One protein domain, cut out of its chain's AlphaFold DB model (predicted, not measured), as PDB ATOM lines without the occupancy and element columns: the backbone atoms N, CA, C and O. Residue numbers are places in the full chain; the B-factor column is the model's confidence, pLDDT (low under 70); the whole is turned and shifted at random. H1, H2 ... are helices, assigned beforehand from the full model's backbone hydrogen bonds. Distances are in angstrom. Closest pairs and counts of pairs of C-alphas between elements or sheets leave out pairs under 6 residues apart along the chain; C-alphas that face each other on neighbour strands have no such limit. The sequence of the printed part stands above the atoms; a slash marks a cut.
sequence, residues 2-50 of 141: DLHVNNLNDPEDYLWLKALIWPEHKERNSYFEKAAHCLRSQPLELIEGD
ATOM      1  N   ASP A   2     249.630 172.535 261.468       79.44
ATOM      2  CA  ASP A   2     249.133 172.240 262.809       79.44
ATOM      3  C   ASP A   2     248.381 170.903 262.765       79.44
ATOM      4  O   ASP A   2     247.600 170.679 261.841       79.44
ATOM      5  N   LEU A   3     248.701 170.010 263.698       86.31
ATOM      6  CA  LEU A   3     248.117 168.670 263.817       86.31
ATOM      7  C   LEU A   3     247.333 168.507 265.122       86.31
ATOM      8  O   LEU A   3     246.846 167.414 265.402       86.31
ATOM      9  N   HIS A   4     247.242 169.573 265.917       90.31
ATOM     10  CA  HIS A   4     246.531 169.556 267.178       90.31
ATOM     11  C   HIS A   4     245.020 169.493 266.946       90.31
ATOM     12  O   HIS A   4     244.447 170.264 266.167       90.31
ATOM     13  N   VAL A   5     244.366 168.563 267.637       92.56
ATOM     14  CA  VAL A   5     242.915 168.409 267.563       92.56
ATOM     15  C   VAL A   5     242.264 169.210 268.679       92.56
ATOM     16  O   VAL A   5     242.501 168.947 269.850       92.56
ATOM     17  N   ASN A   6     241.385 170.138 268.301       92.50
ATOM     18  CA  ASN A   6     240.583 170.897 269.254       92.50
ATOM     19  C   ASN A   6     239.332 170.095 269.647       92.50
ATOM     20  O   ASN A   6     238.507 169.749 268.793       92.50
ATOM     21  N   ASN A   7     239.155 169.847 270.939       92.25
ATOM     22  CA  ASN A   7     238.027 169.131 271.514       92.25
ATOM     23  C   ASN A   7     237.022 170.105 272.147       92.25
ATOM     24  O   ASN A   7     237.244 170.624 273.230       92.25
ATOM     25  N   LEU A   8     235.841 170.290 271.545       91.94
ATOM     26  CA  LEU A   8     234.824 171.224 272.072       91.94
ATOM     27  C   LEU A   8     234.187 170.809 273.414       91.94
ATOM     28  O   LEU A   8     233.373 171.566 273.954       91.94
ATOM     29  N   ASN A   9     234.502 169.619 273.937       90.38
ATOM     30  CA  ASN A   9     234.166 169.247 275.311       90.38
ATOM     31  C   ASN A   9     235.174 169.800 276.331       90.38
ATOM     32  O   ASN A   9     234.840 169.877 277.514       90.38
ATOM     33  N   ASP A  10     236.368 170.200 275.887       93.12
ATOM     34  CA  ASP A  10     237.323 170.961 276.684       93.12
ATOM     35  C   ASP A  10     236.916 172.450 276.690       93.12
ATOM     36  O   ASP A  10     236.767 173.064 275.624       93.12
ATOM     37  N   PRO A  11     236.694 173.059 277.870       95.12
ATOM     38  CA  PRO A  11     236.386 174.479 277.970       95.12
ATOM     39  C   PRO A  11     237.444 175.399 277.345       95.12
ATOM     40  O   PRO A  11     237.075 176.464 276.846       95.12
ATOM     41  N   GLU A  12     238.726 175.026 277.376       96.94
ATOM     42  CA  GLU A  12     239.816 175.839 276.828       96.94
ATOM     43  C   GLU A  12     239.775 175.851 275.297       96.94
ATOM     44  O   GLU A  12     239.673 176.930 274.707       96.94
ATOM     45  N   ASP A  13     239.712 174.680 274.658       95.62
ATOM     46  CA  ASP A  13     239.595 174.551 273.198       95.62
ATOM     47  C   ASP A  13     238.313 175.201 272.671       95.62
ATOM     48  O   ASP A  13     238.310 175.872 271.634       95.62
ATOM     49  N   TYR A  14     237.204 175.051 273.403       95.88
ATOM     50  CA  TYR A  14     235.951 175.722 273.069       95.88
ATOM     51  C   TYR A  14     236.114 177.248 273.071       95.88
ATOM     52  O   TYR A  14     235.682 177.915 272.124       95.88
ATOM     53  N   LEU A  15     236.731 177.820 274.111       96.94
ATOM     54  CA  LEU A  15     236.960 179.263 274.197       96.94
ATOM     55  C   LEU A  15     237.954 179.740 273.136       96.94
ATOM     56  O   LEU A  15     237.728 180.795 272.536       96.94
ATOM     57  N   TRP A  16     239.002 178.961 272.867       96.69
ATOM     58  CA  TRP A  16     239.992 179.253 271.838       96.69
ATOM     59  C   TRP A  16     239.351 179.298 270.448       96.69
ATOM     60  O   TRP A  16     239.431 180.327 269.771       96.69
ATOM     61  N   LEU A  17     238.616 178.252 270.052       95.56
ATOM     62  CA  LEU A  17     237.929 178.201 268.757       95.56
ATOM     63  C   LEU A  17     236.892 179.321 268.620       95.56
ATOM     64  O   LEU A  17     236.774 179.935 267.556       95.56
ATOM     65  N   LYS A  18     236.164 179.634 269.698       96.75
ATOM     66  CA  LYS A  18     235.200 180.741 269.712       96.75
ATOM     67  C   LYS A  18     235.876 182.099 269.517       96.75
ATOM     68  O   LYS A  18     235.316 182.952 268.827       96.75
ATOM     69  N   ALA A  19     237.067 182.301 270.084       96.94
ATOM     70  CA  ALA A  19     237.828 183.545 269.968       96.94
ATOM     71  C   ALA A  19     238.355 183.811 268.546       96.94
ATOM     72  O   ALA A  19     238.599 184.964 268.191       96.94
ATOM     73  N   LEU A  20     238.467 182.778 267.700       95.06
ATOM     74  CA  LEU A  20     238.817 182.935 266.280       95.06
ATOM     75  C   LEU A  20     237.699 183.569 265.437       95.06
ATOM     76  O   LEU A  20     237.906 183.907 264.268       95.06
ATOM     77  N   ILE A  21     236.503 183.730 266.003       95.38
ATOM     78  CA  ILE A  21     235.364 184.353 265.339       95.38
ATOM     79  C   ILE A  21     235.265 185.804 265.801       95.38
ATOM     80  O   ILE A  21     234.983 186.081 266.965       95.38
ATOM     81  N   TRP A  22     235.444 186.739 264.868       95.56
ATOM     82  CA  TRP A  22     235.307 188.164 265.168       95.56
ATOM     83  C   TRP A  22     233.917 188.510 265.734       95.56
ATOM     84  O   TRP A  22     232.919 187.969 265.240       95.56
ATOM     85  N   PRO A  23     233.823 189.425 266.719       94.06
ATOM     86  CA  PRO A  23     232.557 189.796 267.363       94.06
ATOM     87  C   PRO A  23     231.460 190.264 266.395       94.06
ATOM     88  O   PRO A  23     230.268 190.069 266.642       94.06
ATOM     89  N   GLU A  24     231.846 190.867 265.272       96.44
ATOM     90  CA  GLU A  24     230.947 191.361 264.231       96.44
ATOM     91  C   GLU A  24     230.279 190.215 263.453       96.44
ATOM     92  O   GLU A  24     229.171 190.370 262.939       96.44
ATOM     93  N   HIS A  25     230.906 189.036 263.399       94.94
ATOM     94  CA  HIS A  25     230.408 187.861 262.684       94.94
ATOM     95  C   HIS A  25     229.394 187.065 263.520       94.94
ATOM     96  O   HIS A  25     229.554 185.865 263.760       94.94
ATOM     97  N   LYS A  26     228.308 187.731 263.928       95.44
ATOM     98  CA  LYS A  26     227.249 187.165 264.786       95.44
ATOM     99  C   LYS A  26     226.674 185.850 264.253       95.44
ATOM    100  O   LYS A  26     226.415 184.931 265.024       95.44
ATOM    101  N   GLU A  27     226.504 185.746 262.937       93.75
ATOM    102  CA  GLU A  27     225.982 184.539 262.291       93.75
ATOM    103  C   GLU A  27     226.949 183.352 262.422       93.75
ATOM    104  O   GLU A  27     226.541 182.273 262.847       93.75
ATOM    105  N   ARG A  28     228.248 183.566 262.159       93.81
ATOM    106  CA  ARG A  28     229.280 182.527 262.322       93.81
ATOM    107  C   ARG A  28     229.394 182.087 263.776       93.81
ATOM    108  O   ARG A  28     229.522 180.896 264.035       93.81
ATOM    109  N   ASN A  29     229.296 183.030 264.714       95.88
ATOM    110  CA  ASN A  29     229.276 182.717 266.140       95.88
ATOM    111  C   ASN A  29     228.064 181.837 266.495       95.88
ATOM    112  O   ASN A  29     228.222 180.795 267.120       95.88
ATOM    113  N   SER A  30     226.870 182.177 265.995       96.00
ATOM    114  CA  SER A  30     225.670 181.343 266.149       96.00
ATOM    115  C   SER A  30     225.838 179.939 265.544       96.00
ATOM    116  O   SER A  30     225.415 178.959 266.157       96.00
ATOM    117  N   TYR A  31     226.449 179.804 264.360       94.69
ATOM    118  CA  TYR A  31     226.731 178.485 263.774       94.69
ATOM    119  C   TYR A  31     227.705 177.669 264.620       94.69
ATOM    120  O   TYR A  31     227.452 176.489 264.851       94.69
ATOM    121  N   PHE A  32     228.761 178.301 265.134       95.56
ATOM    122  CA  PHE A  32     229.704 177.659 266.041       95.56
ATOM    123  C   PHE A  32     229.012 177.130 267.303       95.56
ATOM    124  O   PHE A  32     229.184 175.962 267.638       95.56
ATOM    125  N   GLU A  33     228.166 177.930 267.958       95.62
ATOM    126  CA  GLU A  33     227.444 177.484 269.160       95.62
ATOM    127  C   GLU A  33     226.542 176.276 268.891       95.62
ATOM    128  O   GLU A  33     226.502 175.328 269.679       95.62
ATOM    129  N   LYS A  34     225.833 176.286 267.754       94.38
ATOM    130  CA  LYS A  34     224.982 175.164 267.335       94.38
ATOM    131  C   LYS A  34     225.808 173.910 267.047       94.38
ATOM    132  O   LYS A  34     225.433 172.829 267.497       94.38
ATOM    133  N   ALA A  35     226.932 174.048 266.344       92.88
ATOM    134  CA  ALA A  35     227.835 172.939 266.050       92.88
ATOM    135  C   ALA A  35     228.452 172.357 267.333       92.88
ATOM    136  O   ALA A  35     228.404 171.146 267.541       92.88
ATOM    137  N   ALA A  36     228.934 173.211 268.241       93.62
ATOM    138  CA  ALA A  36     229.467 172.798 269.537       93.62
ATOM    139  C   ALA A  36     228.412 172.084 270.395       93.62
ATOM    140  O   ALA A  36     228.715 171.111 271.080       93.62
ATOM    141  N   HIS A  37     227.154 172.532 270.349       91.81
ATOM    142  CA  HIS A  37     226.058 171.841 271.024       91.81
ATOM    143  C   HIS A  37     225.762 170.464 270.413       91.81
ATOM    144  O   HIS A  37     225.592 169.507 271.165       91.81
ATOM    145  N   CYS A  38     225.754 170.347 269.080       91.31
ATOM    146  CA  CYS A  38     225.588 169.065 268.392       91.31
ATOM    147  C   CYS A  38     226.658 168.056 268.838       91.31
ATOM    148  O   CYS A  38     226.327 166.939 269.237       91.31
ATOM    149  N   LEU A  39     227.920 168.491 268.890       89.62
ATOM    150  CA  LEU A  39     229.060 167.655 269.275       89.62
ATOM    151  C   LEU A  39     228.983 167.165 270.729       89.62
ATOM    152  O   LEU A  39     229.369 166.043 271.028       89.62
ATOM    153  N   ARG A  40     228.406 167.958 271.639       84.62
ATOM    154  CA  ARG A  40     228.137 167.507 273.017       84.62
ATOM    155  C   ARG A  40     227.066 166.418 273.096       84.62
ATOM    156  O   ARG A  40     227.063 165.632 274.036       84.62
ATOM    157  N   SER A  41     226.138 166.394 272.140       85.19
ATOM    158  CA  SER A  41     225.050 165.409 272.090       85.19
ATOM    159  C   SER A  41     225.401 164.132 271.323       85.19
ATOM    160  O   SER A  41     224.665 163.151 271.415       85.19
ATOM    161  N   GLN A  42     226.511 164.129 270.580       85.75
ATOM    162  CA  GLN A  42     226.954 163.006 269.757       85.75
ATOM    163  C   GLN A  42     228.436 162.721 270.028       85.75
ATOM    164  O   GLN A  42     229.278 163.521 269.624       85.75
ATOM    165  N   PRO A  43     228.778 161.610 270.707       78.25
ATOM    166  CA  PRO A  43     230.171 161.288 270.974       78.25
ATOM    167  C   PRO A  43     230.916 161.074 269.652       78.25
ATOM    168  O   PRO A  43     230.505 160.264 268.823       78.25
ATOM    169  N   LEU A  44     232.007 161.816 269.475       88.75
ATOM    170  CA  LEU A  44     232.932 161.676 268.355       88.75
ATOM    171  C   LEU A  44     234.252 161.109 268.858       88.75
ATOM    172  O   LEU A  44     234.734 161.489 269.927       88.75
ATOM    173  N   GLU A  45     234.850 160.239 268.057       91.19
ATOM    174  CA  GLU A  45     236.231 159.824 268.252       91.19
ATOM    175  C   GLU A  45     237.155 160.855 267.598       91.19
ATOM    176  O   GLU A  45     237.055 161.135 266.403       91.19
ATOM    177  N   LEU A  46     238.028 161.453 268.406       92.44
ATOM    178  CA  LEU A  46     239.021 162.424 267.966       92.44
ATOM    179  C   LEU A  46     240.395 161.756 267.995       92.44
ATOM    180  O   LEU A  46     240.843 161.309 269.049       92.44
ATOM    181  N   ILE A  47     241.051 161.690 266.839       93.12
ATOM    182  CA  ILE A  47     242.357 161.044 266.674       93.12
ATOM    183  C   ILE A  47     243.371 162.124 266.302       93.12
ATOM    184  O   ILE A  47     243.233 162.775 265.268       93.12
ATOM    185  N   GLU A  48     244.374 162.331 267.157       93.38
ATOM    186  CA  GLU A  48     245.402 163.351 266.946       93.38
ATOM    187  C   GLU A  48     246.516 162.860 266.009       93.38
ATOM    188  O   GLU A  48     247.037 161.754 266.160       93.38
ATOM    189  N   GLY A  49     246.903 163.716 265.057       91.94
ATOM    190  CA  GLY A  49     248.069 163.526 264.197       91.94
ATOM    191  C   GLY A  49     247.810 163.793 262.712       91.94
ATOM    192  O   GLY A  49     246.834 164.428 262.319       91.94
ATOM    193  N   ASP A  50     248.738 163.342 261.864       92.38
ATOM    194  CA  ASP A  50     248.656 163.539 260.412       92.38
ATOM    195  C   ASP A  50     247.646 162.575 259.781       92.38
ATOM    196  O   ASP A  50     247.932 161.389 259.601       92.38
TER     197      ASP A  50
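What this domain is: This is residues 2 to 50 of the 141 residues of an uncharacterized protein of Paenibacillus endophyticus (UniProt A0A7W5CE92). A loose helical hairpin: a short helix, H1, folds back through a turn into a longer one, H2, and two stretches without named elements, residues 2 to 10 and 42 to 50, run side by side from its open end. At the other end residues 22 to 27 stick out. The printed part has 49 residues with two named helices, H1 then H2, and no named strand; its class is all helix. It is only just loose, close to compact, with a radius of gyration of the C-alphas of 11.7 A, and spans 32 by 26 by 17 A.

How they stand to each other: H1, residues 11 to 19, and H2, residues 26 to 41, form a helical hairpin over a short link of 6 residues. They only just touch, with 3 pairs of C-alphas within 8 A; the closest C-alphas are those of Lys 18 and Asn 29, 7.2 A apart. H2 touches H1 with residues 29 to 36 alone. They run opposite ways at a shallow tilt of 24 degrees. In both helices every O i to N i+4 pair is within hydrogen-bond range.

Where its parts are: H1 begins at C-alpha 11 (236.386, 174.479, 277.970) and is 12.2 A long from first to last C-alpha. H2, 23.1 A long, ends at C-alpha 41 (225.050, 165.409, 272.090).

The domain as a whole: The two farthest C-alphas, of Glu 24 and Asp 50, are 33.2 A apart. The printed part has no cut, and no printed residue is under 70 in pLDDT.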